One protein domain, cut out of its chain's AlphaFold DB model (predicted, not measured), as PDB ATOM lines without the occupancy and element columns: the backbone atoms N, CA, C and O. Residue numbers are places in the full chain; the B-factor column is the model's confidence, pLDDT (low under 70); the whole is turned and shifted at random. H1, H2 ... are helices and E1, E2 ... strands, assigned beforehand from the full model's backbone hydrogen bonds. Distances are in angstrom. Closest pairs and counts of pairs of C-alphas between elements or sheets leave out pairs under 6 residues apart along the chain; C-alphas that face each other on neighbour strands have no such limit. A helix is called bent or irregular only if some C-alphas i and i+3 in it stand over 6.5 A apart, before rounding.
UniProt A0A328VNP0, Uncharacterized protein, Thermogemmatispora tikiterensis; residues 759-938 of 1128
ATOM      1  N   ARG A 759     -23.538 -14.367  95.303       88.69
ATOM      2  CA  ARG A 759     -23.683 -14.235  93.844       88.69
ATOM      3  C   ARG A 759     -22.687 -15.143  93.123       88.69
ATOM      4  O   ARG A 759     -21.619 -15.447  93.646       88.69
ATOM      5  N   GLU A 760     -23.012 -15.534  91.895       84.50
ATOM      6  CA  GLU A 760     -22.106 -16.328  91.058       84.50
ATOM      7  C   GLU A 760     -20.762 -15.596  90.866       84.50
ATOM      8  O   GLU A 760     -20.731 -14.441  90.434       84.50
ATOM      9  N   GLY A 761     -19.656 -16.253  91.238       83.31
ATOM     10  CA  GLY A 761     -18.299 -15.691  91.191       83.31
ATOM     11  C   GLY A 761     -17.930 -14.726  92.331       83.31
ATOM     12  O   GLY A 761     -16.858 -14.126  92.279       83.31
ATOM     13  N   GLU A 762     -18.783 -14.542  93.346       91.38
ATOM     14  CA  GLU A 762     -18.489 -13.703  94.518       91.38
ATOM     15  C   GLU A 762     -17.494 -14.401  95.462       91.38
ATOM     16  O   GLU A 762     -17.768 -15.482  95.977       91.38
ATOM     17  N   THR A 763     -16.341 -13.772  95.710       90.69
ATOM     18  CA  THR A 763     -15.247 -14.331  96.533       90.69
ATOM     19  C   THR A 763     -15.106 -13.679  97.912       90.69
ATOM     20  O   THR A 763     -14.397 -14.180  98.787       90.69
ATOM     21  N   ALA A 764     -15.787 -12.552  98.127       92.31
ATOM     22  CA  ALA A 764     -15.853 -11.839  99.396       92.31
ATOM     23  C   ALA A 764     -17.228 -11.196  99.567       92.31
ATOM     24  O   ALA A 764     -17.778 -10.654  98.609       92.31
ATOM     25  N   ARG A 765     -17.755 -11.208 100.793       93.50
ATOM     26  CA  ARG A 765     -19.047 -10.603 101.130       93.50
ATOM     27  C   ARG A 765     -19.003  -9.946 102.498       93.50
ATOM     28  O   ARG A 765     -18.295 -10.405 103.388       93.50
ATOM     29  N   ARG A 766     -19.782  -8.883 102.707       93.75
ATOM     30  CA  ARG A 766     -19.853  -8.221 104.017       93.75
ATOM     31  C   ARG A 766     -20.423  -9.160 105.078       93.75
ATOM     32  O   ARG A 766     -21.481  -9.755 104.888       93.75
ATOM     33  N   TYR A 767     -19.754  -9.209 106.225       93.44
ATOM     34  CA  TYR A 767     -20.172  -9.955 107.411       93.44
ATOM     35  C   TYR A 767     -21.609  -9.605 107.816       93.44
ATOM     36  O   TYR A 767     -22.432 -10.487 108.053       93.44
ATOM     37  N   LYS A 768     -21.933  -8.307 107.808       91.56
ATOM     38  CA  LYS A 768     -23.275  -7.813 108.120       91.56
ATOM     39  C   LYS A 768     -24.339  -8.347 107.156       91.56
ATOM     40  O   LYS A 768     -25.405  -8.747 107.607       91.56
ATOM     41  N   ASP A 769     -24.042  -8.411 105.857       92.06
ATOM     42  CA  ASP A 769     -24.997  -8.884 104.846       92.06
ATOM     43  C   ASP A 769     -25.318 -10.383 105.029       92.06
ATOM     44  O   ASP A 769     -26.417 -10.814 104.693       92.06
ATOM     45  N   LEU A 770     -24.386 -11.179 105.576       91.81
ATOM     46  CA  LEU A 770     -24.612 -12.585 105.946       91.81
ATOM     47  C   LEU A 770     -25.391 -12.719 107.262       91.81
ATOM     48  O   LEU A 770     -26.325 -13.515 107.343       91.81
ATOM     49  N   LEU A 771     -25.040 -11.918 108.273       91.25
ATOM     50  CA  LEU A 771     -25.725 -11.894 109.570       91.25
ATOM     51  C   LEU A 771     -27.204 -11.498 109.436       91.25
ATOM     52  O   LEU A 771     -28.069 -12.039 110.122       91.25
ATOM     53  N   ASP A 772     -27.486 -10.555 108.540       92.69
ATOM     54  CA  ASP A 772     -28.809  -9.962 108.348       92.69
ATOM     55  C   ASP A 772     -29.679 -10.737 107.346       92.69
ATOM     56  O   ASP A 772     -30.898 -10.546 107.311       92.69
ATOM     57  N   ALA A 773     -29.080 -11.622 106.541       93.38
ATOM     58  CA  ALA A 773     -29.735 -12.286 105.415       93.38
ATOM     59  C   ALA A 773     -31.049 -12.977 105.805       93.38
ATOM     60  O   ALA A 773     -32.078 -12.749 105.170       93.38
ATOM     61  N   PHE A 774     -31.039 -13.772 106.878       93.56
ATOM     62  CA  PHE A 774     -32.206 -14.545 107.325       93.56
ATOM     63  C   PHE A 774     -33.355 -13.667 107.834       93.56
ATOM     64  O   PHE A 774     -34.515 -14.070 107.767       93.56
ATOM     65  N   ALA A 775     -33.053 -12.454 108.295       93.38
ATOM     66  CA  ALA A 775     -34.045 -11.474 108.719       93.38
ATOM     67  C   ALA A 775     -34.572 -10.629 107.539       93.38
ATOM     68  O   ALA A 775     -35.727 -10.196 107.554       93.38
ATOM     69  N   GLN A 776     -33.761 -10.415 106.496       93.88
ATOM     70  CA  GLN A 776     -34.118  -9.616 105.314       93.88
ATOM     71  C   GLN A 776     -34.847 -10.425 104.232       93.88
ATOM     72  O   GLN A 776     -35.879  -9.992 103.709       93.88
ATOM     73  N   PHE A 777     -34.327 -11.600 103.875       93.00
ATOM     74  CA  PHE A 777     -34.788 -12.354 102.716       93.00
ATOM     75  C   PHE A 777     -35.884 -13.353 103.075       93.00
ATOM     76  O   PHE A 777     -35.664 -14.359 103.737       93.00
ATOM     77  N   VAL A 778     -37.084 -13.105 102.557       92.38
ATOM     78  CA  VAL A 778     -38.289 -13.893 102.861       92.38
ATOM     79  C   VAL A 778     -38.284 -15.323 102.319       92.38
ATOM     80  O   VAL A 778     -39.118 -16.117 102.743       92.38
ATOM     81  N   HIS A 779     -37.396 -15.682 101.389       91.06
ATOM     82  CA  HIS A 779     -37.272 -17.070 100.923       91.06
ATOM     83  C   HIS A 779     -36.540 -17.956 101.945       91.06
ATOM     84  O   HIS A 779     -36.793 -19.158 101.986       91.06
ATOM     85  N   LEU A 780     -35.726 -17.361 102.824       93.50
ATOM     86  CA  LEU A 780     -35.006 -18.052 103.892       93.50
ATOM     87  C   LEU A 780     -35.920 -18.368 105.092       93.50
ATOM     88  O   LEU A 780     -36.945 -17.699 105.291       93.50
ATOM     89  N   PRO A 781     -35.577 -19.380 105.913       92.56
ATOM     90  CA  PRO A 781     -36.277 -19.644 107.169       92.56
ATOM     91  C   PRO A 781     -36.081 -18.504 108.181       92.56
ATOM     92  O   PRO A 781     -35.105 -17.758 108.134       92.56
ATOM     93  N   ARG A 782     -37.017 -18.381 109.125       93.62
ATOM     94  CA  ARG A 782     -36.977 -17.399 110.213       93.62
ATOM     95  C   ARG A 782     -36.181 -17.964 111.379       93.62
ATOM     96  O   ARG A 782     -36.660 -18.859 112.077       93.62
ATOM     97  N   ILE A 783     -34.976 -17.448 111.580       91.12
ATOM     98  CA  ILE A 783     -34.110 -17.881 112.677       91.12
ATOM     99  C   ILE A 783     -34.568 -17.224 113.975       91.12
ATOM    100  O   ILE A 783     -34.724 -16.006 114.045       91.12
ATOM    101  N   VAL A 784     -34.817 -18.053 114.990       90.69
ATOM    102  CA  VAL A 784     -35.340 -17.610 116.291       90.69
ATOM    103  C   VAL A 784     -34.310 -16.793 117.066       90.69
ATOM    104  O   VAL A 784     -34.674 -15.809 117.706       90.69
ATOM    105  N   ASP A 785     -33.037 -17.186 117.011       89.62
ATOM    106  CA  ASP A 785     -31.936 -16.465 117.646       89.62
ATOM    107  C   ASP A 785     -30.904 -16.023 116.608       89.62
ATOM    108  O   ASP A 785     -30.098 -16.810 116.113       89.62
ATOM    109  N   ARG A 786     -30.904 -14.730 116.289       88.06
ATOM    110  CA  ARG A 786     -29.930 -14.139 115.370       88.06
ATOM    111  C   ARG A 786     -28.496 -14.236 115.897       88.06
ATOM    112  O   ARG A 786     -27.562 -14.310 115.095       88.06
ATOM    113  N   ASN A 787     -28.299 -14.299 117.219       88.69
ATOM    114  CA  ASN A 787     -26.966 -14.506 117.776       88.69
ATOM    115  C   ASN A 787     -26.396 -15.873 117.399       88.69
ATOM    116  O   ASN A 787     -25.176 -15.982 117.281       88.69
ATOM    117  N   ALA A 788     -27.235 -16.877 117.122       88.88
ATOM    118  CA  ALA A 788     -26.769 -18.162 116.616       88.88
ATOM    119  C   ALA A 788     -26.010 -17.991 115.291       88.88
ATOM    120  O   ALA A 788     -24.908 -18.506 115.162       88.88
ATOM    121  N   ILE A 789     -26.514 -17.167 114.361       90.56
ATOM    122  CA  ILE A 789     -25.829 -16.867 113.088       90.56
ATOM    123  C   ILE A 789     -24.505 -16.135 113.344       90.56
ATOM    124  O   ILE A 789     -23.483 -16.455 112.733       90.56
ATOM    125  N   LYS A 790     -24.495 -15.171 114.277       90.88
ATOM    126  CA  LYS A 790     -23.261 -14.486 114.698       90.88
ATOM    127  C   LYS A 790     -22.222 -15.493 115.201       90.88
ATOM    128  O   LYS A 790     -21.071 -15.410 114.780       90.88
ATOM    129  N   GLN A 791     -22.616 -16.429 116.068       91.38
ATOM    130  CA  GLN A 791     -21.712 -17.455 116.591       91.38
ATOM    131  C   GLN A 791     -21.267 -18.436 115.507       91.38
ATOM    132  O   GLN A 791     -20.080 -18.731 115.444       91.38
ATOM    133  N   THR A 792     -22.157 -18.866 114.607       92.44
ATOM    134  CA  THR A 792     -21.806 -19.697 113.444       92.44
ATOM    135  C   THR A 792     -20.700 -19.043 112.621       92.44
ATOM    136  O   THR A 792     -19.688 -19.676 112.334       92.44
ATOM    137  N   LEU A 793     -20.841 -17.756 112.283       92.19
ATOM    138  CA  LEU A 793     -19.830 -17.045 111.500       92.19
ATOM    139  C   LEU A 793     -18.498 -16.903 112.263       92.19
ATOM    140  O   LEU A 793     -17.428 -17.064 111.681       92.19
ATOM    141  N   ILE A 794     -18.533 -16.626 113.569       92.44
ATOM    142  CA  ILE A 794     -17.311 -16.557 114.390       92.44
ATOM    143  C   ILE A 794     -16.620 -17.927 114.447       92.44
ATOM    144  O   ILE A 794     -15.406 -18.009 114.254       92.44
ATOM    145  N   ASN A 795     -17.388 -18.994 114.670       91.31
ATOM    146  CA  ASN A 795     -16.885 -20.361 114.754       91.31
ATOM    147  C   ASN A 795     -16.296 -20.830 113.418       91.31
ATOM    148  O   ASN A 795     -15.204 -21.387 113.425       91.31
ATOM    149  N   GLY A 796     -16.933 -20.526 112.283       90.25
ATOM    150  CA  GLY A 796     -16.391 -20.840 110.955       90.25
ATOM    151  C   GLY A 796     -15.039 -20.166 110.685       90.25
ATOM    152  O   GLY A 796     -14.101 -20.802 110.194       90.25
ATOM    153  N   GLY A 797     -14.876 -18.904 111.102       90.94
ATOM    154  CA  GLY A 797     -13.587 -18.204 111.027       90.94
ATOM    155  C   GLY A 797     -12.519 -18.775 111.975       90.94
ATOM    156  O   GLY A 797     -11.351 -18.891 111.595       90.94
ATOM    157  N   LEU A 798     -12.912 -19.189 113.188       90.62
ATOM    158  CA  LEU A 798     -12.042 -19.877 114.156       90.62
ATOM    159  C   LEU A 798     -11.593 -21.256 113.664       90.62
ATOM    160  O   LEU A 798     -10.449 -21.650 113.869       90.62
ATOM    161  N   GLN A 799     -12.482 -21.969 112.985       88.69
ATOM    162  CA  GLN A 799     -12.216 -23.262 112.365       88.69
ATOM    163  C   GLN A 799     -11.414 -23.135 111.060       88.69
ATOM    164  O   GLN A 799     -10.869 -24.127 110.568       88.69
ATOM    165  N   GLY A 800     -11.273 -21.917 110.530       88.81
ATOM    166  CA  GLY A 800     -10.442 -21.598 109.375       88.81
ATOM    167  C   GLY A 800     -11.104 -21.814 108.015       88.81
ATOM    168  O   GLY A 800     -10.391 -21.782 107.016       88.81
ATOM    169  N   GLN A 801     -12.427 -22.000 107.959       89.19
ATOM    170  CA  GLN A 801     -13.177 -22.189 106.706       89.19
ATOM    171  C   GLN A 801     -13.154 -20.939 105.810       89.19
ATOM    172  O   GLN A 801     -13.215 -21.030 104.586       89.19
ATOM    173  N   PHE A 802     -13.049 -19.757 106.417       93.12
ATOM    174  CA  PHE A 802     -12.932 -18.473 105.733       93.12
ATOM    175  C   PHE A 802     -12.108 -17.485 106.560       93.12
ATOM    176  O   PHE A 802     -11.759 -17.739 107.715       93.12
ATOM    177  N   VAL A 803     -11.786 -16.343 105.955       94.25
ATOM    178  CA  VAL A 803     -10.970 -15.288 106.557       94.25
ATOM    179  C   VAL A 803     -11.815 -14.039 106.767       94.25
ATOM    180  O   VAL A 803     -12.479 -13.562 105.848       94.25
ATOM    181  N   PHE A 804     -11.747 -13.462 107.966       94.94
ATOM    182  CA  PHE A 804     -12.286 -12.130 108.210       94.94
ATOM    183  C   PHE A 804     -11.311 -11.080 107.681       94.94
ATOM    184  O   PHE A 804     -10.150 -11.053 108.096       94.94
ATOM    185  N   ARG A 805     -11.773 -10.201 106.789       94.50
ATOM    186  CA  ARG A 805     -10.990  -9.098 106.223       94.50
ATOM    187  C   ARG A 805     -11.610  -7.765 106.618       94.50
ATOM    188  O   ARG A 805     -12.728  -7.455 106.226       94.50
ATOM    189  N   GLN A 806     -10.860  -6.968 107.370       93.31
ATOM    190  CA  GLN A 806     -11.232  -5.610 107.744       93.31
ATOM    191  C   GLN A 806     -10.508  -4.609 106.828       93.31
ATOM    192  O   GLN A 806      -9.308  -4.370 107.023       93.31
ATOM    193  N   PRO A 807     -11.180  -4.041 105.814       89.50
ATOM    194  CA  PRO A 807     -10.592  -3.031 104.944       89.50
ATOM    195  C   PRO A 807     -10.376  -1.709 105.689       89.50
ATOM    196  O   PRO A 807     -11.160  -1.318 106.550       89.50
ATOM    197  N   ARG A 808      -9.307  -0.993 105.338       86.81
ATOM    198  CA  ARG A 808      -8.979   0.338 105.862       86.81
ATOM    199  C   ARG A 808      -9.130   1.405 104.769       86.81
ATOM    200  O   ARG A 808      -9.028   1.090 103.581       86.81
ATOM    201  N   PRO A 809      -9.333   2.689 105.132       83.38
ATOM    202  CA  PRO A 809      -9.509   3.770 104.154       83.38
ATOM    203  C   PRO A 809      -8.340   3.953 103.172       83.38
ATOM    204  O   PRO A 809      -8.536   4.439 102.060       83.38
ATOM    205  N   ASP A 810      -7.129   3.548 103.559       86.31
ATOM    206  CA  ASP A 810      -5.910   3.606 102.743       86.31
ATOM    207  C   ASP A 810      -5.770   2.434 101.749       86.31
ATOM    208  O   ASP A 810      -4.737   2.306 101.094       86.31
ATOM    209  N   ARG A 811      -6.815   1.604 101.606       80.19
ATOM    210  CA  ARG A 811      -6.856   0.363 100.808       80.19
ATOM    211  C   ARG A 811      -5.995  -0.778 101.349       80.19
ATOM    212  O   ARG A 811      -5.978  -1.844 100.735       80.19
ATOM    213  N   SER A 812      -5.321  -0.597 102.485       87.25
ATOM    214  CA  SER A 812      -4.783  -1.727 103.239       87.25
ATOM    215  C   SER A 812      -5.922  -2.464 103.947       87.25
ATOM    216  O   SER A 812      -7.058  -1.989 104.006       87.25
ATOM    217  N   TYR A 813      -5.647  -3.647 104.475       90.44
ATOM    218  CA  TYR A 813      -6.624  -4.397 105.252       90.44
ATOM    219  C   TYR A 813      -5.930  -5.175 106.366       90.44
ATOM    220  O   TYR A 813      -4.720  -5.386 106.336       90.44
ATOM    221  N   ARG A 814      -6.704  -5.578 107.372       90.88
ATOM    222  CA  ARG A 814      -6.273  -6.513 108.412       90.88
ATOM    223  C   ARG A 814      -7.044  -7.812 108.246       90.88
ATOM    224  O   ARG A 814      -8.258  -7.778 108.065       90.88
ATOM    225  N   THR A 815      -6.359  -8.944 108.325       93.12
ATOM    226  CA  THR A 815      -6.992 -10.268 108.284       93.12
ATOM    227  C   THR A 815      -6.992 -10.953 109.641       93.12
ATOM    228  O   THR A 815      -6.035 -10.822 110.402       93.12
ATOM    229  N   CYS A 816      -8.021 -11.751 109.900       91.88
ATOM    230  CA  CYS A 816      -8.116 -12.637 111.052       91.88
ATOM    231  C   CYS A 816      -8.535 -14.035 110.564       91.88
ATOM    232  O   CYS A 816      -9.557 -14.179 109.891       91.88
ATOM    233  N   TRP A 817      -7.712 -15.047 110.851       93.19
ATOM    234  CA  TRP A 817      -7.921 -16.444 110.451       93.19
ATOM    235  C   TRP A 817      -7.511 -17.365 111.597       93.19
ATOM    236  O   TRP A 817      -6.460 -17.144 112.204       93.19
ATOM    237  N   ARG A 818      -8.356 -18.355 111.919       91.50
ATOM    238  CA  ARG A 818      -8.220 -19.221 113.106       91.50
ATOM    239  C   ARG A 818      -7.997 -18.455 114.417       91.50
ATOM    240  O   ARG A 818      -7.294 -18.895 115.321       91.50
ATOM    241  N   GLN A 819      -8.615 -17.286 114.508       89.50
ATOM    242  CA  GLN A 819      -8.609 -16.407 115.669       89.50
ATOM    243  C   GLN A 819      -9.991 -15.770 115.801       89.50
ATOM    244  O   GLN A 819     -10.697 -15.597 114.806       89.50
ATOM    245  N   ARG A 820     -10.384 -15.424 117.028       89.44
ATOM    246  CA  ARG A 820     -11.647 -14.729 117.273       89.44
ATOM    247  C   ARG A 820     -11.443 -13.236 117.000       89.44
ATOM    248  O   ARG A 820     -10.577 -12.650 117.647       89.44
ATOM    249  N   PRO A 821     -12.214 -12.607 116.097       89.94
ATOM    250  CA  PRO A 821     -12.179 -11.158 115.947       89.94
ATOM    251  C   PRO A 821     -12.698 -10.472 117.215       89.94
ATOM    252  O   PRO A 821     -13.659 -10.943 117.830       89.94
ATOM    253  N   ASP A 822     -12.099  -9.339 117.577       88.94
ATOM    254  CA  ASP A 822     -12.577  -8.515 118.687       88.94
ATOM    255  C   ASP A 822     -13.982  -7.959 118.395       88.94
ATOM    256  O   ASP A 822     -14.352  -7.714 117.244       88.94
ATOM    257  N   GLU A 823     -14.769  -7.687 119.439       87.62
ATOM    258  CA  GLU A 823     -16.136  -7.164 119.278       87.62
ATOM    259  C   GLU A 823     -16.181  -5.804 118.557       87.62
ATOM    260  O   GLU A 823     -17.158  -5.505 117.874       87.62
ATOM    261  N   GLU A 824     -15.126  -4.987 118.652       88.62
ATOM    262  CA  GLU A 824     -15.012  -3.741 117.880       88.62
ATOM    263  C   GLU A 824     -14.913  -4.004 116.372       88.62
ATOM    264  O   GLU A 824     -15.538  -3.298 115.583       88.62
ATOM    265  N   VAL A 825     -14.189  -5.055 115.972       89.25
ATOM    266  CA  VAL A 825     -14.037  -5.458 114.566       89.25
ATOM    267  C   VAL A 825     -15.349  -6.025 114.034       89.25
ATOM    268  O   VAL A 825     -15.764  -5.676 112.933       89.25
ATOM    269  N   LEU A 826     -16.052  -6.841 114.824       89.94
ATOM    270  CA  LEU A 826     -17.358  -7.400 114.444       89.94
ATOM    271  C   LEU A 826     -18.447  -6.331 114.256       89.94
ATOM    272  O   LEU A 826     -19.442  -6.580 113.574       89.94
ATOM    273  N   ARG A 827     -18.281  -5.146 114.857       87.94
ATOM    274  CA  ARG A 827     -19.183  -3.996 114.681       87.94
ATOM    275  C   ARG A 827     -18.862  -3.156 113.446       87.94
ATOM    276  O   ARG A 827     -19.668  -2.294 113.095       87.94
ATOM    277  N   ASP A 828     -17.722  -3.384 112.799       90.19
ATOM    278  CA  ASP A 828     -17.332  -2.654 111.600       90.19
ATOM    279  C   ASP A 828     -18.253  -3.036 110.422       90.19
ATOM    280  O   ASP A 828     -18.257  -4.191 109.985       90.19
ATOM    281  N   PRO A 829     -19.042  -2.096 109.867       87.44
ATOM    282  CA  PRO A 829     -19.939  -2.388 108.749       87.44
ATOM    283  C   PRO A 829     -19.198  -2.753 107.454       87.44
ATOM    284  O   PRO A 829     -19.830  -3.256 106.524       87.44
ATOM    285  N   ALA A 830     -17.893  -2.475 107.374       90.31
ATOM    286  CA  ALA A 830     -17.046  -2.825 106.245       90.31
ATOM    287  C   ALA A 830     -16.349  -4.186 106.410       90.31
ATOM    288  O   ALA A 830     -15.654  -4.599 105.487       90.31
ATOM    289  N   LEU A 831     -16.524  -4.889 107.539       94.56
ATOM    290  CA  LEU A 831     -15.950  -6.221 107.740       94.56
ATOM    291  C   LEU A 831     -16.475  -7.205 106.690       94.56
ATOM    292  O   LEU A 831     -17.684  -7.324 106.475       94.56
ATOM    293  N   GLU A 832     -15.568  -7.956 106.080       94.88
ATOM    294  CA  GLU A 832     -15.870  -8.948 105.054       94.88
ATOM    295  C   GLU A 832     -15.511 -10.361 105.518       94.88
ATOM    296  O   GLU A 832     -14.531 -10.577 106.230       94.88
ATOM    297  N   VAL A 833     -16.306 -11.323 105.066       94.88
ATOM    298  CA  VAL A 833     -15.993 -12.747 105.025       94.88
ATOM    299  C   VAL A 833     -15.438 -13.040 103.632       94.88
ATOM    300  O   VAL A 833     -16.105 -12.773 102.632       94.88
ATOM    301  N   VAL A 834     -14.209 -13.544 103.562       94.56
ATOM    302  CA  VAL A 834     -13.485 -13.842 102.316       94.56
ATOM    303  C   VAL A 834     -13.173 -15.331 102.269       94.56
ATOM    304  O   VAL A 834     -12.735 -15.896 103.273       94.56
ATOM    305  N   LEU A 835     -13.376 -15.964 101.112       92.88
ATOM    306  CA  LEU A 835     -13.026 -17.373 100.923       92.88
ATOM    307  C   LEU A 835     -11.530 -17.590 101.173       92.88
ATOM    308  O   LEU A 835     -10.703 -16.774 100.762       92.88
ATOM    309  N   ALA A 836     -11.176 -18.687 101.846       90.38
ATOM    310  CA  ALA A 836      -9.794 -18.947 102.249       90.38
ATOM    311  C   ALA A 836      -8.820 -18.996 101.055       90.38
ATOM    312  O   ALA A 836      -7.697 -18.512 101.165       90.38
ATOM    313  N   GLU A 837      -9.261 -19.511  99.902       89.50
ATOM    314  CA  GLU A 837      -8.452 -19.607  98.677       89.50
ATOM    315  C   GLU A 837      -8.118 -18.245  98.038       89.50
ATOM    316  O   GLU A 837      -7.065 -18.094  97.424       89.50
ATOM    317  N   GLU A 838      -8.963 -17.234  98.262       91.19
ATOM    318  CA  GLU A 838      -8.820 -15.876  97.713       91.19
ATOM    319  C   GLU A 838      -8.253 -14.876  98.739       91.19
ATOM    320  O   GLU A 838      -8.060 -13.690  98.450       91.19
ATOM    321  N   ALA A 839      -7.982 -15.330  99.965       91.75
ATOM    322  CA  ALA A 839      -7.481 -14.497 101.047       91.75
ATOM    323  C   ALA A 839      -5.942 -14.479 101.109       91.75
ATOM    324  O   ALA A 839      -5.270 -15.499 100.956       91.75
ATOM    325  N   SER A 840      -5.377 -13.303 101.414       93.00
ATOM    326  CA  SER A 840      -3.952 -13.131 101.730       93.00
ATOM    327  C   SER A 840      -3.797 -12.558 103.136       93.00
ATOM    328  O   SER A 840      -4.192 -11.418 103.378       93.00
ATOM    329  N   LEU A 841      -3.242 -13.343 104.058       93.38
ATOM    330  CA  LEU A 841      -3.085 -13.000 105.465       93.38
ATOM    331  C   LEU A 841      -2.011 -11.921 105.669       93.38
ATOM    332  O   LEU A 841      -0.846 -12.108 105.310       93.38
ATOM    333  N   THR A 842      -2.402 -10.825 106.320       91.62
ATOM    334  CA  THR A 842      -1.524  -9.712 106.727       91.62
ATOM    335  C   THR A 842      -0.931  -9.905 108.123       91.62
ATOM    336  O   THR A 842      -0.028  -9.180 108.529       91.62
ATOM    337  N   SER A 843      -1.460 -10.858 108.889       89.25
ATOM    338  CA  SER A 843      -0.994 -11.241 110.222       89.25
ATOM    339  C   SER A 843      -1.328 -12.706 110.482       89.25
ATOM    340  O   SER A 843      -2.353 -13.192 110.005       89.25
ATOM    341  N   LEU A 844      -0.487 -13.388 111.257       91.44
ATOM    342  CA  LEU A 844      -0.663 -14.785 111.641       91.44
ATOM    343  C   LEU A 844      -0.422 -14.919 113.149       91.44
ATOM    344  O   LEU A 844       0.510 -14.311 113.669       91.44
ATOM    345  N   ALA A 845      -1.257 -15.695 113.842       91.38
ATOM    346  CA  ALA A 845      -1.067 -15.954 115.267       91.38
ATOM    347  C   ALA A 845       0.244 -16.717 115.507       91.38
ATOM    348  O   ALA A 845       0.476 -17.718 114.817       91.38
ATOM    349  N   PRO A 846       1.058 -16.345 116.504       90.94
ATOM    350  CA  PRO A 846       2.228 -17.136 116.864       90.94
ATOM    351  C   PRO A 846       1.843 -18.536 117.386       90.94
ATOM    352  O   PRO A 846       2.570 -19.501 117.149       90.94
ATOM    353  N   GLU A 847       0.656 -18.699 117.985       91.25
ATOM    354  CA  GLU A 847       0.148 -19.987 118.478       91.25
ATOM    355  C   GLU A 847      -0.097 -20.998 117.350       91.25
ATOM    356  O   GLU A 847       0.125 -22.193 117.537       91.25
ATOM    357  N   LEU A 848      -0.495 -20.530 116.160       91.38
ATOM    358  CA  LEU A 848      -0.751 -21.392 114.997       91.38
ATOM    359  C   LEU A 848       0.525 -22.050 114.462       91.38
ATOM    360  O   LEU A 848       0.459 -23.045 113.743       91.38
ATOM    361  N   LEU A 849       1.692 -21.507 114.815       92.56
ATOM    362  CA  LEU A 849       2.982 -22.072 114.440       92.56
ATOM    363  C   LEU A 849       3.404 -23.223 115.356       92.56
ATOM    364  O   LEU A 849       4.367 -23.918 115.033       92.56
ATOM    365  N   GLN A 850       2.725 -23.442 116.483       90.94
ATOM    366  CA  GLN A 850       3.077 -24.510 117.408       90.94
ATOM    367  C   GLN A 850       2.733 -25.895 116.837       90.94
ATOM    368  O   GLN A 850       1.798 -26.055 116.047       90.94
ATOM    369  N   PRO A 851       3.471 -26.939 117.237       87.38
ATOM    370  CA  PRO A 851       3.173 -28.294 116.793       87.38
ATOM    371  C   PRO A 851       1.774 -28.759 117.196       87.38
ATOM    372  O   PRO A 851       1.399 -28.683 118.362       87.38
ATOM    373  N   GLY A 852       1.029 -29.292 116.227       84.19
ATOM    374  CA  GLY A 852      -0.350 -29.748 116.416       84.19
ATOM    375  C   GLY A 852      -1.417 -28.660 116.246       84.19
ATOM    376  O   GLY A 852      -2.588 -29.006 116.168       84.19
ATOM    377  N   ALA A 853      -1.042 -27.379 116.130       87.75
ATOM    378  CA  ALA A 853      -2.003 -26.289 115.923       87.75
ATOM    379  C   ALA A 853      -2.558 -26.231 114.486       87.75
ATOM    380  O   ALA A 853      -3.709 -25.849 114.275       87.75
ATOM    381  N   LEU A 854      -1.746 -26.623 113.497       90.06
ATOM    382  CA  LEU A 854      -2.138 -26.723 112.092       90.06
ATOM    383  C   LEU A 854      -1.820 -28.123 111.537       90.06
ATOM    384  O   LEU A 854      -0.674 -28.579 111.671       90.06
ATOM    385  N   PRO A 855      -2.790 -28.809 110.901       87.50
ATOM    386  CA  PRO A 855      -2.575 -30.132 110.320       87.50
ATOM    387  C   PRO A 855      -1.469 -30.118 109.259       87.50
ATOM    388  O   PRO A 855      -1.432 -29.245 108.396       87.50
ATOM    389  N   GLY A 856      -0.544 -31.077 109.316       85.88
ATOM    390  CA  GLY A 856       0.505 -31.250 108.300       85.88
ATOM    391  C   GLY A 856       1.630 -30.201 108.290       85.88
ATOM    392  O   GLY A 856       2.578 -30.342 107.511       85.88
ATOM    393  N   LEU A 857       1.587 -29.174 109.155       90.38
ATOM    394  CA  LEU A 857       2.644 -28.156 109.216       90.38
ATOM    395  C   LEU A 857       3.970 -28.742 109.731       90.38
ATOM    396  O   LEU A 857       5.020 -28.510 109.131       90.38
ATOM    397  N   TRP A 858       3.920 -29.539 110.800       90.88
ATOM    398  CA  TRP A 858       5.082 -30.195 111.411       90.88
ATOM    399  C   TRP A 858       5.146 -31.681 111.024       90.88
ATOM    400  O   TRP A 858       4.161 -32.394 111.180       90.88
ATOM    401  N   GLU A 859       6.311 -32.158 110.575       82.88
ATOM    402  CA  GLU A 859       6.578 -33.583 110.261       82.88
ATOM    403  C   GLU A 859       7.484 -34.277 111.298       82.88
ATOM    404  O   GLU A 859       7.780 -35.464 111.182       82.88
ATOM    405  N   GLY A 860       7.927 -33.547 112.325       84.69
ATOM    406  CA  GLY A 860       8.817 -34.020 113.386       84.69
ATOM    407  C   GLY A 860       9.081 -32.923 114.422       84.69
ATOM    408  O   GLY A 860       8.290 -31.990 114.551       84.69
ATOM    409  N   ASP A 861      10.208 -33.005 115.133       83.38
ATOM    410  CA  ASP A 861      10.572 -32.053 116.202       83.38
ATOM    411  C   ASP A 861      11.169 -30.722 115.696       83.38
ATOM    412  O   ASP A 861      11.399 -29.800 116.483       83.38
ATOM    413  N   GLU A 862      11.424 -30.608 114.386       88.75
ATOM    414  CA  GLU A 862      11.934 -29.400 113.724       88.75
ATOM    415  C   GLU A 862      11.006 -28.948 112.589       88.75
ATOM    416  O   GLU A 862      10.590 -29.757 111.761       88.75
ATOM    417  N   LEU A 863      10.758 -27.639 112.501       92.31
ATOM    418  CA  LEU A 863      10.069 -26.985 111.388       92.31
ATOM    419  C   LEU A 863      11.031 -26.021 110.677       92.31
ATOM    420  O   LEU A 863      11.352 -24.961 111.223       92.31
ATOM    421  N   PRO A 864      11.502 -26.351 109.461       92.38
ATOM    422  CA  PRO A 864      12.266 -25.419 108.636       92.38
ATOM    423  C   PRO A 864      11.418 -24.215 108.212       92.38
ATOM    424  O   PRO A 864      10.267 -24.378 107.798       92.38
ATOM    425  N   LEU A 865      11.993 -23.011 108.235       90.38
ATOM    426  CA  LEU A 865      11.272 -21.793 107.854       90.38
ATOM    427  C   LEU A 865      10.830 -21.808 106.375       90.38
ATOM    428  O   LEU A 865       9.759 -21.304 106.048       90.38
ATOM    429  N   SER A 866      11.594 -22.457 105.488       90.06
ATOM    430  CA  SER A 866      11.211 -22.689 104.083       90.06
ATOM    431  C   SER A 866       9.907 -23.482 103.926       90.06
ATOM    432  O   SER A 866       9.091 -23.165 103.061       90.06
ATOM    433  N   ARG A 867       9.663 -24.472 104.796       90.94
ATOM    434  CA  ARG A 867       8.408 -25.235 104.822       90.94
ATOM    435  C   ARG A 867       7.243 -24.364 105.268       90.94
ATOM    436  O   ARG A 867       6.166 -24.466 104.694       90.94
ATOM    437  N   LEU A 868       7.465 -23.487 106.247       90.81
ATOM    438  CA  LEU A 868       6.441 -22.550 106.701       90.81
ATOM    439  C   LEU A 868       6.005 -21.602 105.568       90.81
ATOM    440  O   LEU A 868       4.810 -21.394 105.375       90.81
ATOM    441  N   TYR A 869       6.948 -21.103 104.758       91.81
ATOM    442  CA  TYR A 869       6.619 -20.326 103.557       91.81
ATOM    443  C   TYR A 869       5.864 -21.147 102.501       91.81
ATOM    444  O   TYR A 869       4.921 -20.635 101.904       91.81
ATOM    445  N   ALA A 870       6.241 -22.411 102.282       90.38
ATOM    446  CA  ALA A 870       5.555 -23.291 101.333       90.38
ATOM    447  C   ALA A 870       4.125 -23.647 101.780       90.38
ATOM    448  O   ALA A 870       3.220 -23.716 100.952       90.38
ATOM    449  N   TYR A 871       3.913 -23.840 103.083       92.06
ATOM    450  CA  TYR A 871       2.608 -24.155 103.666       92.06
ATOM    451  C   TYR A 871       1.605 -23.007 103.465       92.06
ATOM    452  O   TYR A 871       0.458 -23.241 103.103       92.06
ATOM    453  N   PHE A 872       2.063 -21.757 103.601       93.50
ATOM    454  CA  PHE A 872       1.259 -20.545 103.406       93.50
ATOM    455  C   PHE A 872       1.436 -19.894 102.018       93.50
ATOM    456  O   PHE A 872       1.178 -18.700 101.848       93.50
ATOM    457  N   ALA A 873       1.867 -20.650 101.003       88.62
ATOM    458  CA  ALA A 873       2.041 -20.126  99.644       88.62
ATOM    459  C   ALA A 873       0.704 -19.807  98.933       88.62
ATOM    460  O   ALA A 873       0.694 -19.050  97.960       88.62
ATOM    461  N   GLY A 874      -0.411 -20.338  99.451       83.44
ATOM    462  CA  GLY A 874      -1.734 -20.328  98.822       83.44
ATOM    463  C   GLY A 874      -1.968 -21.589  97.981       83.44
ATOM    464  O   GLY A 874      -1.052 -22.080  97.324       83.44
ATOM    465  N   GLY A 875      -3.186 -22.137  98.033       78.25
ATOM    466  CA  GLY A 875      -3.565 -23.366  97.314       78.25
ATOM    467  C   GLY A 875      -3.146 -24.676  97.994       78.25
ATOM    468  O   GLY A 875      -3.287 -25.744  97.401       78.25
ATOM    469  N   HIS A 876      -2.633 -24.615  99.226       86.50
ATOM    470  CA  HIS A 876      -2.347 -25.800 100.032       86.50
ATOM    471  C   HIS A 876      -3.635 -26.279 100.711       86.50
ATOM    472  O   HIS A 876      -4.365 -25.481 101.298       86.50
ATOM    473  N   VAL A 877      -3.905 -27.579 100.643       87.69
ATOM    474  CA  VAL A 877      -5.119 -28.193 101.181       87.69
ATOM    475  C   VAL A 877      -4.719 -29.313 102.132       87.69
ATOM    476  O   VAL A 877      -3.906 -30.161 101.769       87.69
ATOM    477  N   VAL A 878      -5.272 -29.303 103.342       87.31
ATOM    478  CA  VAL A 878      -5.005 -30.316 104.369       87.31
ATOM    479  C   VAL A 878      -6.292 -30.991 104.811       87.31
ATOM    480  O   VAL A 878      -7.356 -30.382 104.803       87.31
ATOM    481  N   GLU A 879      -6.187 -32.250 105.218       83.62
ATOM    482  CA  GLU A 879      -7.287 -32.966 105.858       83.62
ATOM    483  C   GLU A 879      -7.192 -32.828 107.380       83.62
ATOM    484  O   GLU A 879      -6.154 -33.120 107.981       83.62
ATOM    485  N   GLU A 880      -8.273 -32.366 108.005       80.25
ATOM    486  CA  GLU A 880      -8.405 -32.240 109.453       80.25
ATOM    487  C   GLU A 880      -9.473 -33.218 109.959       80.25
ATOM    488  O   GLU A 880     -10.595 -33.256 109.460       80.25
ATOM    489  N   GLN A 881      -9.118 -34.030 110.955       75.06
ATOM    490  CA  GLN A 881     -10.048 -34.962 111.592       75.06
ATOM    491  C   GLN A 881     -10.917 -34.217 112.605       75.06
ATOM    492  O   GLN A 881     -10.391 -33.630 113.554       75.06
ATOM    493  N   ARG A 882     -12.240 -34.287 112.437       65.06
ATOM    494  CA  ARG A 882     -13.231 -33.711 113.353       65.06
ATOM    495  C   ARG A 882     -14.367 -34.699 113.583       65.06
ATOM    496  O   ARG A 882     -14.928 -35.234 112.634       65.06
ATOM    497  N   ASP A 883     -14.648 -34.994 114.851       55.00
ATOM    498  CA  ASP A 883     -15.769 -35.835 115.301       55.00
ATOM    499  C   ASP A 883     -15.979 -37.147 114.509       55.00
ATOM    500  O   ASP A 883     -17.100 -37.601 114.284       55.00
ATOM    501  N   GLY A 884     -14.878 -37.793 114.103       56.22
ATOM    502  CA  GLY A 884     -14.889 -39.090 113.417       56.22
ATOM    503  C   GLY A 884     -14.931 -39.044 111.883       56.22
ATOM    504  O   GLY A 884     -14.945 -40.111 111.269       56.22
ATOM    505  N   TYR A 885     -14.897 -37.859 111.263       63.22
ATOM    506  CA  TYR A 885     -14.829 -37.674 109.806       63.22
ATOM    507  C   TYR A 885     -13.676 -36.733 109.408       63.22
ATOM    508  O   TYR A 885     -13.132 -36.005 110.238       63.22
ATOM    509  N   SER A 886     -13.247 -36.809 108.144       71.62
ATOM    510  CA  SER A 886     -12.155 -35.994 107.589       71.62
ATOM    511  C   SER A 886     -12.733 -34.814 106.809       71.62
ATOM    512  O   SER A 886     -13.492 -35.031 105.862       71.62
ATOM    513  N   GLU A 887     -12.390 -33.585 107.196       78.00
ATOM    514  CA  GLU A 887     -12.782 -32.355 106.500       78.00
ATOM    515  C   GLU A 887     -11.595 -31.740 105.758       78.00
ATOM    516  O   GLU A 887     -10.455 -31.749 106.225       78.00
ATOM    517  N   THR A 888     -11.870 -31.183 104.581       82.00
ATOM    518  CA  THR A 888     -10.868 -30.512 103.752       82.00
ATOM    519  C   THR A 888     -10.731 -29.048 104.173       82.00
ATOM    520  O   THR A 888     -11.667 -28.268 104.025       82.00
ATOM    521  N   LEU A 889      -9.552 -28.656 104.654       87.19
ATOM    522  CA  LEU A 889      -9.217 -27.286 105.034       87.19
ATOM    523  C   LEU A 889      -8.276 -26.660 103.999       87.19
ATOM    524  O   LEU A 889      -7.179 -27.164 103.746       87.19
ATOM    525  N   ILE A 890      -8.679 -25.521 103.440       90.56
ATOM    526  CA  ILE A 890      -7.846 -24.729 102.531       90.56
ATOM    527  C   ILE A 890      -7.005 -23.750 103.352       90.56
ATOM    528  O   ILE A 890      -7.537 -22.957 104.131       90.56
ATOM    529  N   ILE A 891      -5.687 -23.785 103.166       92.50
ATOM    530  CA  ILE A 891      -4.760 -22.876 103.838       92.50
ATOM    531  C   ILE A 891      -4.641 -21.580 103.020       92.50
ATOM    532  O   ILE A 891      -4.195 -21.625 101.864       92.50
ATOM    533  N   PRO A 892      -5.008 -20.416 103.590       93.00
ATOM    534  CA  PRO A 892      -4.899 -19.139 102.900       93.00
ATOM    535  C   PRO A 892      -3.434 -18.761 102.676       93.00
ATOM    536  O   PRO A 892      -2.534 -19.156 103.423       93.00
ATOM    537  N   ARG A 893      -3.179 -17.942 101.655       94.25
ATOM    538  CA  ARG A 893      -1.842 -17.384 101.429       94.25
ATOM    539  C   ARG A 893      -1.475 -16.453 102.587       94.25
ATOM    540  O   ARG A 893      -2.331 -15.707 103.039       94.25
ATOM    541  N   ALA A 894      -0.220 -16.417 103.034       93.12
ATOM    542  CA  ALA A 894       0.257 -15.404 103.983       93.12
ATOM    543  C   ALA A 894       1.444 -14.615 103.425       93.12
ATOM    544  O   ALA A 894       2.312 -15.155 102.736       93.12
ATOM    545  N   GLU A 895       1.503 -13.319 103.728       89.19
ATOM    546  CA  GLU A 895       2.645 -12.493 103.345       89.19
ATOM    547  C   GLU A 895       3.901 -12.897 104.128       89.19
ATOM    548  O   GLU A 895       3.848 -13.177 105.327       89.19
ATOM    549  N   SER A 896       5.074 -12.865 103.487       87.94
ATOM    550  CA  SER A 896       6.328 -13.243 104.158       87.94
ATOM    551  C   SER A 896       6.621 -12.382 105.392       87.94
ATOM    552  O   SER A 896       7.236 -12.865 106.339       87.94
ATOM    553  N   ALA A 897       6.174 -11.120 105.400       89.00
ATOM    554  CA  ALA A 897       6.272 -10.241 106.561       89.00
ATOM    555  C   ALA A 897       5.413 -10.738 107.738       89.00
ATOM    556  O   ALA A 897       5.899 -10.764 108.865       89.00
ATOM    557  N   ALA A 898       4.187 -11.204 107.472       90.62
ATOM    558  CA  ALA A 898       3.291 -11.764 108.483       90.62
ATOM    559  C   ALA A 898       3.863 -13.049 109.102       90.62
ATOM    560  O   ALA A 898       3.851 -13.207 110.321       90.62
ATOM    561  N   ILE A 899       4.435 -13.929 108.272       92.19
ATOM    562  CA  ILE A 899       5.086 -15.168 108.727       92.19
ATOM    563  C   ILE A 899       6.299 -14.850 109.612       92.19
ATOM    564  O   ILE A 899       6.418 -15.392 110.709       92.19
ATOM    565  N   ARG A 900       7.189 -13.945 109.174       91.25
ATOM    566  CA  ARG A 900       8.361 -13.543 109.971       91.25
ATOM    567  C   ARG A 900       7.960 -12.913 111.300       91.25
ATOM    568  O   ARG A 900       8.549 -13.251 112.323       91.25
ATOM    569  N   GLN A 901       6.953 -12.041 111.290       91.69
ATOM    570  CA  GLN A 901       6.441 -11.411 112.503       91.69
ATOM    571  C   GLN A 901       5.894 -12.452 113.488       91.69
ATOM    572  O   GLN A 901       6.276 -12.435 114.656       91.69
ATOM    573  N   ALA A 902       5.087 -13.408 113.016       92.56
ATOM    574  CA  ALA A 902       4.551 -14.483 113.850       92.56
ATOM    575  C   ALA A 902       5.662 -15.356 114.456       92.56
ATOM    576  O   ALA A 902       5.609 -15.705 115.633       92.56
ATOM    577  N   VAL A 903       6.719 -15.651 113.691       92.94
ATOM    578  CA  VAL A 903       7.892 -16.376 114.205       92.94
ATOM    579  C   VAL A 903       8.603 -15.582 115.302       92.94
ATOM    580  O   VAL A 903       8.917 -16.143 116.351       92.94
ATOM    581  N   ARG A 904       8.835 -14.280 115.101       93.38
ATOM    582  CA  ARG A 904       9.449 -13.419 116.125       93.38
ATOM    583  C   ARG A 904       8.625 -13.387 117.403       93.38
ATOM    584  O   ARG A 904       9.179 -13.513 118.492       93.38
ATOM    585  N   GLU A 905       7.313 -13.229 117.272       93.12
ATOM    586  CA  GLU A 905       6.393 -13.188 118.404       93.12
ATOM    587  C   GLU A 905       6.348 -14.523 119.149       93.12
ATOM    588  O   GLU A 905       6.433 -14.518 120.378       93.12
ATOM    589  N   ALA A 906       6.327 -15.654 118.435       92.50
ATOM    590  CA  ALA A 906       6.374 -16.984 119.038       92.50
ATOM    591  C   ALA A 906       7.682 -17.218 119.810       92.50
ATOM    592  O   ALA A 906       7.671 -17.761 120.917       92.50
ATOM    593  N   VAL A 907       8.820 -16.772 119.265       92.19
ATOM    594  CA  VAL A 907      10.125 -16.900 119.930       92.19
ATOM    595  C   VAL A 907      10.213 -16.002 121.155       92.19
ATOM    596  O   VAL A 907      10.566 -16.471 122.238       92.19
ATOM    597  N   ARG A 908       9.829 -14.730 121.023       91.75
ATOM    598  CA  ARG A 908       9.786 -13.769 122.132       91.75
ATOM    599  C   ARG A 908       8.838 -14.219 123.244       91.75
ATOM    600  O   ARG A 908       9.157 -14.086 124.420       91.75
ATOM    601  N   GLY A 909       7.694 -14.795 122.878       90.50
ATOM    602  CA  GLY A 909       6.713 -15.369 123.798       90.50
ATOM    603  C   GLY A 909       7.134 -16.701 124.423       90.50
ATOM    604  O   GLY A 909       6.355 -17.278 125.176       90.50
ATOM    605  N   ARG A 910       8.343 -17.206 124.122       90.75
ATOM    606  CA  ARG A 910       8.856 -18.523 124.541       90.75
ATOM    607  C   ARG A 910       7.984 -19.705 124.095       90.75
ATOM    608  O   ARG A 910       8.088 -20.783 124.668       90.75
ATOM    609  N   GLN A 911       7.151 -19.516 123.074       91.12
ATOM    610  CA  GLN A 911       6.289 -20.548 122.492       91.12
ATOM    611  C   GLN A 911       7.060 -21.454 121.530       91.12
ATOM    612  O   GLN A 911       6.764 -22.642 121.423       91.12
ATOM    613  N   LEU A 912       8.056 -20.898 120.837       92.50
ATOM    614  CA  LEU A 912       8.922 -21.620 119.911       92.50
ATOM    615  C   LEU A 912      10.386 -21.268 120.142       92.50
ATOM    616  O   LEU A 912      10.737 -20.144 120.487       92.50
ATOM    617  N   TRP A 913      11.252 -22.246 119.922       92.00
ATOM    618  CA  TRP A 913      12.696 -22.092 119.985       92.00
ATOM    619  C   TRP A 913      13.256 -21.971 118.567       92.00
ATOM    620  O   TRP A 913      13.065 -22.871 117.750       92.00
ATOM    621  N   LEU A 914      13.951 -20.870 118.271       93.19
ATOM    622  CA  LEU A 914      14.558 -20.625 116.962       93.19
ATOM    623  C   LEU A 914      16.047 -20.971 116.954       93.19
ATOM    624  O   LEU A 914      16.822 -20.469 117.768       93.19
ATOM    625  N   LEU A 915      16.444 -21.758 115.957       90.75
ATOM    626  CA  LEU A 915      17.826 -22.068 115.615       90.75
ATOM    627  C   LEU A 915      18.180 -21.458 114.259       90.75
ATOM    628  O   LEU A 915      17.543 -21.757 113.249       90.75
ATOM    629  N   SER A 916      19.233 -20.646 114.221       88.06
ATOM    630  CA  SER A 916      19.765 -20.070 112.982       88.06
ATOM    631  C   SER A 916      21.292 -20.149 112.997       88.06
ATOM    632  O   SER A 916      21.977 -19.397 113.694       88.06
ATOM    633  N   GLY A 917      21.845 -21.134 112.283       83.00
ATOM    634  CA  GLY A 917      23.276 -21.442 112.320       83.00
ATOM    635  C   GLY A 917      23.744 -21.860 113.720       83.00
ATOM    636  O   GLY A 917      23.314 -22.886 114.239       83.00
ATOM    637  N   ARG A 918      24.648 -21.074 114.323       78.75
ATOM    638  CA  ARG A 918      25.129 -21.275 115.708       78.75
ATOM    639  C   ARG A 918      24.346 -20.463 116.745       78.75
ATOM    640  O   ARG A 918      24.639 -20.580 117.931       78.75
ATOM    641  N   SER A 919      23.392 -19.644 116.308       84.88
ATOM    642  CA  SER A 919      22.592 -18.778 117.173       84.88
ATOM    643  C   SER A 919      21.292 -19.468 117.576       84.88
ATOM    644  O   SER A 919      20.705 -20.223 116.796       84.88
ATOM    645  N   SER A 920      20.854 -19.205 118.804       89.94
ATOM    646  CA  SER A 920      19.753 -19.905 119.458       89.94
ATOM    647  C   SER A 920      18.952 -18.927 120.302       89.94
ATOM    648  O   SER A 920      19.536 -18.261 121.153       89.94
ATOM    649  N   PHE A 921      17.645 -18.833 120.054       91.06
ATOM    650  CA  PHE A 921      16.790 -17.796 120.635       91.06
ATOM    651  C   PHE A 921      15.530 -18.399 121.256       91.06
ATOM    652  O   PHE A 921      14.832 -19.197 120.623       91.06
ATOM    653  N   LEU A 922      15.229 -17.987 122.488       90.44
ATOM    654  CA  LEU A 922      13.992 -18.303 123.206       90.44
ATOM    655  C   LEU A 922      13.738 -17.210 124.251       90.44
ATOM    656  O   LEU A 922      14.473 -17.096 125.229       90.44
ATOM    657  N   GLY A 923      12.698 -16.404 124.054       84.50
ATOM    658  CA  GLY A 923      12.374 -15.259 124.911       84.50
ATOM    659  C   GLY A 923      13.121 -13.962 124.578       84.50
ATOM    660  O   GLY A 923      12.910 -12.961 125.257       84.50
ATOM    661  N   GLU A 924      13.976 -13.973 123.556       86.00
ATOM    662  CA  GLU A 924      14.772 -12.829 123.097       86.00
ATOM    663  C   GLU A 924      14.149 -12.192 121.845       86.00
ATOM    664  O   GLU A 924      13.434 -12.855 121.088       86.00
ATOM    665  N   GLU A 925      14.430 -10.908 121.603       85.44
ATOM    666  CA  GLU A 925      14.085 -10.256 120.334       85.44
ATOM    667  C   GLU A 925      14.981 -10.797 119.210       85.44
ATOM    668  O   GLU A 925      16.206 -10.831 119.329       85.44
ATOM    669  N   VAL A 926      14.361 -11.209 118.104       88.06
ATOM    670  CA  VAL A 926      15.049 -11.769 116.934       88.06
ATOM    671  C   VAL A 926      15.094 -10.718 115.827       88.06
ATOM    672  O   VAL A 926      14.054 -10.203 115.417       88.06
ATOM    673  N   ALA A 927      16.295 -10.414 115.335       85.44
ATOM    674  CA  ALA A 927      16.493  -9.507 114.209       85.44
ATOM    675  C   ALA A 927      16.139 -10.174 112.864       85.44
ATOM    676  O   ALA A 927      16.244 -11.391 112.708       85.44
ATOM    677  N   ASP A 928      15.712  -9.378 111.883       79.88
ATOM    678  CA  ASP A 928      15.196  -9.882 110.601       79.88
ATOM    679  C   ASP A 928      16.241 -10.670 109.788       79.88
ATOM    680  O   ASP A 928      15.888 -11.616 109.084       79.88
ATOM    681  N   ASP A 929      17.525 -10.329 109.910       81.75
ATOM    682  CA  ASP A 929      18.645 -11.008 109.248       81.75
ATOM    683  C   ASP A 929      18.890 -12.434 109.774       81.75
ATOM    684  O   ASP A 929      19.466 -13.268 109.075       81.75
ATOM    685  N   VAL A 930      18.390 -12.750 110.974       83.81
ATOM    686  CA  VAL A 930      18.464 -14.088 111.581       83.81
ATOM    687  C   VAL A 930      17.441 -15.053 110.963       83.81
ATOM    688  O   VAL A 930      17.681 -16.264 110.920       83.81
ATOM    689  N   LEU A 931      16.318 -14.543 110.445       85.69
ATOM    690  CA  LEU A 931      15.193 -15.318 109.896       85.69
ATOM    691  C   LEU A 931      15.419 -15.736 108.433       85.69
ATOM    692  O   LEU A 931      14.606 -15.462 107.547       85.69
ATOM    693  N   SER A 932      16.539 -16.415 108.174       83.75
ATOM    694  CA  SER A 932      16.846 -17.001 106.863       83.75
ATOM    695  C   SER A 932      16.021 -18.267 106.585       83.75
ATOM    696  O   SER A 932      15.543 -18.923 107.509       83.75
ATOM    697  N   GLU A 933      15.900 -18.682 105.321       78.31
ATOM    698  CA  GLU A 933      15.200 -19.929 104.946       78.31
ATOM    699  C   GLU A 933      15.795 -21.198 105.584       78.31
ATOM    700  O   GLU A 933      15.111 -22.216 105.686       78.31
ATOM    701  N   GLN A 934      17.056 -21.139 106.030       82.62
ATOM    702  CA  GLN A 934      17.744 -22.237 106.717       82.62
ATOM    703  C   GLN A 934      17.472 -22.274 108.228       82.62
ATOM    704  O   GLN A 934      17.900 -23.217 108.903       82.62
ATOM    705  N   ALA A 935      16.795 -21.257 108.770       90.50
ATOM    706  CA  ALA A 935      16.414 -21.225 110.170       90.50
ATOM    707  C   ALA A 935      15.367 -22.308 110.472       90.50
ATOM    708  O   ALA A 935      14.531 -22.657 109.633       90.50
ATOM    709  N   ARG A 936      15.431 -22.860 111.683       92.19
ATOM    710  CA  ARG A 936      14.590 -23.975 112.128       92.19
ATOM    711  C   ARG A 936      13.919 -23.636 113.443       92.19
ATOM    712  O   ARG A 936      14.559 -23.109 114.349       92.19
ATOM    713  N   LEU A 937      12.642 -23.971 113.545       92.81
ATOM    714  CA  LEU A 937      11.851 -23.845 114.760       92.81
ATOM    715  C   LEU A 937      11.768 -25.201 115.454       92.81
ATOM    716  O   LEU A 937      11.654 -26.232 114.796       92.81
ATOM    717  N   ARG A 938      11.806 -25.196 116.783       91.38
ATOM    718  CA  ARG A 938      11.609 -26.371 117.637       91.38
ATOM    719  C   ARG A 938      10.643 -26.049 118.766       91.38
ATOM    720  O   ARG A 938      10.425 -24.880 119.095       91.38
TER     721      ARG A 938
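Overview. This is residues 759 to 938 of the 1128 residues of an uncharacterized protein of Thermogemmatispora tikiterensis (UniProt A0A328VNP0). Two lobes stand end to end along the longest axis: a twisted sheet, E1 E4 E2 E3, with H1 and H2 on one face, and a second sheet, E5 E10 E8 E9, with H5 and H6 grazing it and H4 packed on H6. The hairpin E6 and E7 reaches away from the join of the lobes. The printed part has 180 residues, with six named helices and ten named strands in the order E1 H1 H2 E2 E3 H3 E4 H4 E5 H5 E6 E7 H6 E8 E9 E10; the class is mixed, and the sheets are antiparallel. It is compact, with a radius of gyration of the C-alphas of 18.4 A and spans of 65 by 44 by 28 A.

Arrangement. The first sheet runs E1, residues 764 to 766, E4, 832 to 835, E2, 802 to 807, and E3, 813 to 816. Within hydrogen-bond range are N 765 and O 833, 2.9 A, N 803 and O 834, 2.9 A, and N 804 and O 816, 3.0 A. H1, residues 767 to 776, and H2, 786 to 799, are on the same face. This helical hairpin only just touches, with 3 pairs of C-alphas within 8 A, the closest Leu 771 and Ile 789 at 6.1 A, by residues 786 to 790 of H2 alone; the tilt is shallow, 34 degrees, only just short of steep, opposite ways. H3, residues 823 to 826, only grazes the sheet. E1, H1 H2, E2 and E3, H3, E4 are split strand-helix-strand units, a third strand lying between the two, with right-handed crossovers. The hairpin E6, residues 876 to 882, and E7, 885 to 891, has N 880 and O 887 at 2.9 A. The second sheet runs E5, residues 862 to 864, E10, 936 to 938, E8, 913 to 916, and E9, 919 to 921, with N 863 and O 937 at 2.8 A, N 915 and O 936 at 2.8 A, and N 914 and O 921 at 3.0 A. H5, residues 865 to 871, and H6, 896 to 908, only graze it. H4, residues 846 to 849, touches H6, closest C-alphas Pro 846 and Ala 902, 4.6 A. O i to N i+4 pairs are within hydrogen-bond range throughout H2, H5 and H6, and 4 of 6 in H1; H3 and H4 are too short for such a pair.

Along the chain. C-alpha 764 opens E1 at (-15.853, -11.839, 99.396); C-alpha 938 ends E10 at (11.609, -26.371, 117.637). H2 measures 20.2 A, H6 18.3 A, E6 and E7 18.9 A each. H1 is irregular: C-alphas 771 and 774 are 7.4 A apart.

Size, cuts and confidence. The C-alphas farthest apart, of Val 778 and Arg 918, are 65.1 A apart. The printed part has no cut; the links H4 to E5 and E9 to E10 are long. Mean pLDDT of the printed part is 88.9; residues 882 to 885 are under 70.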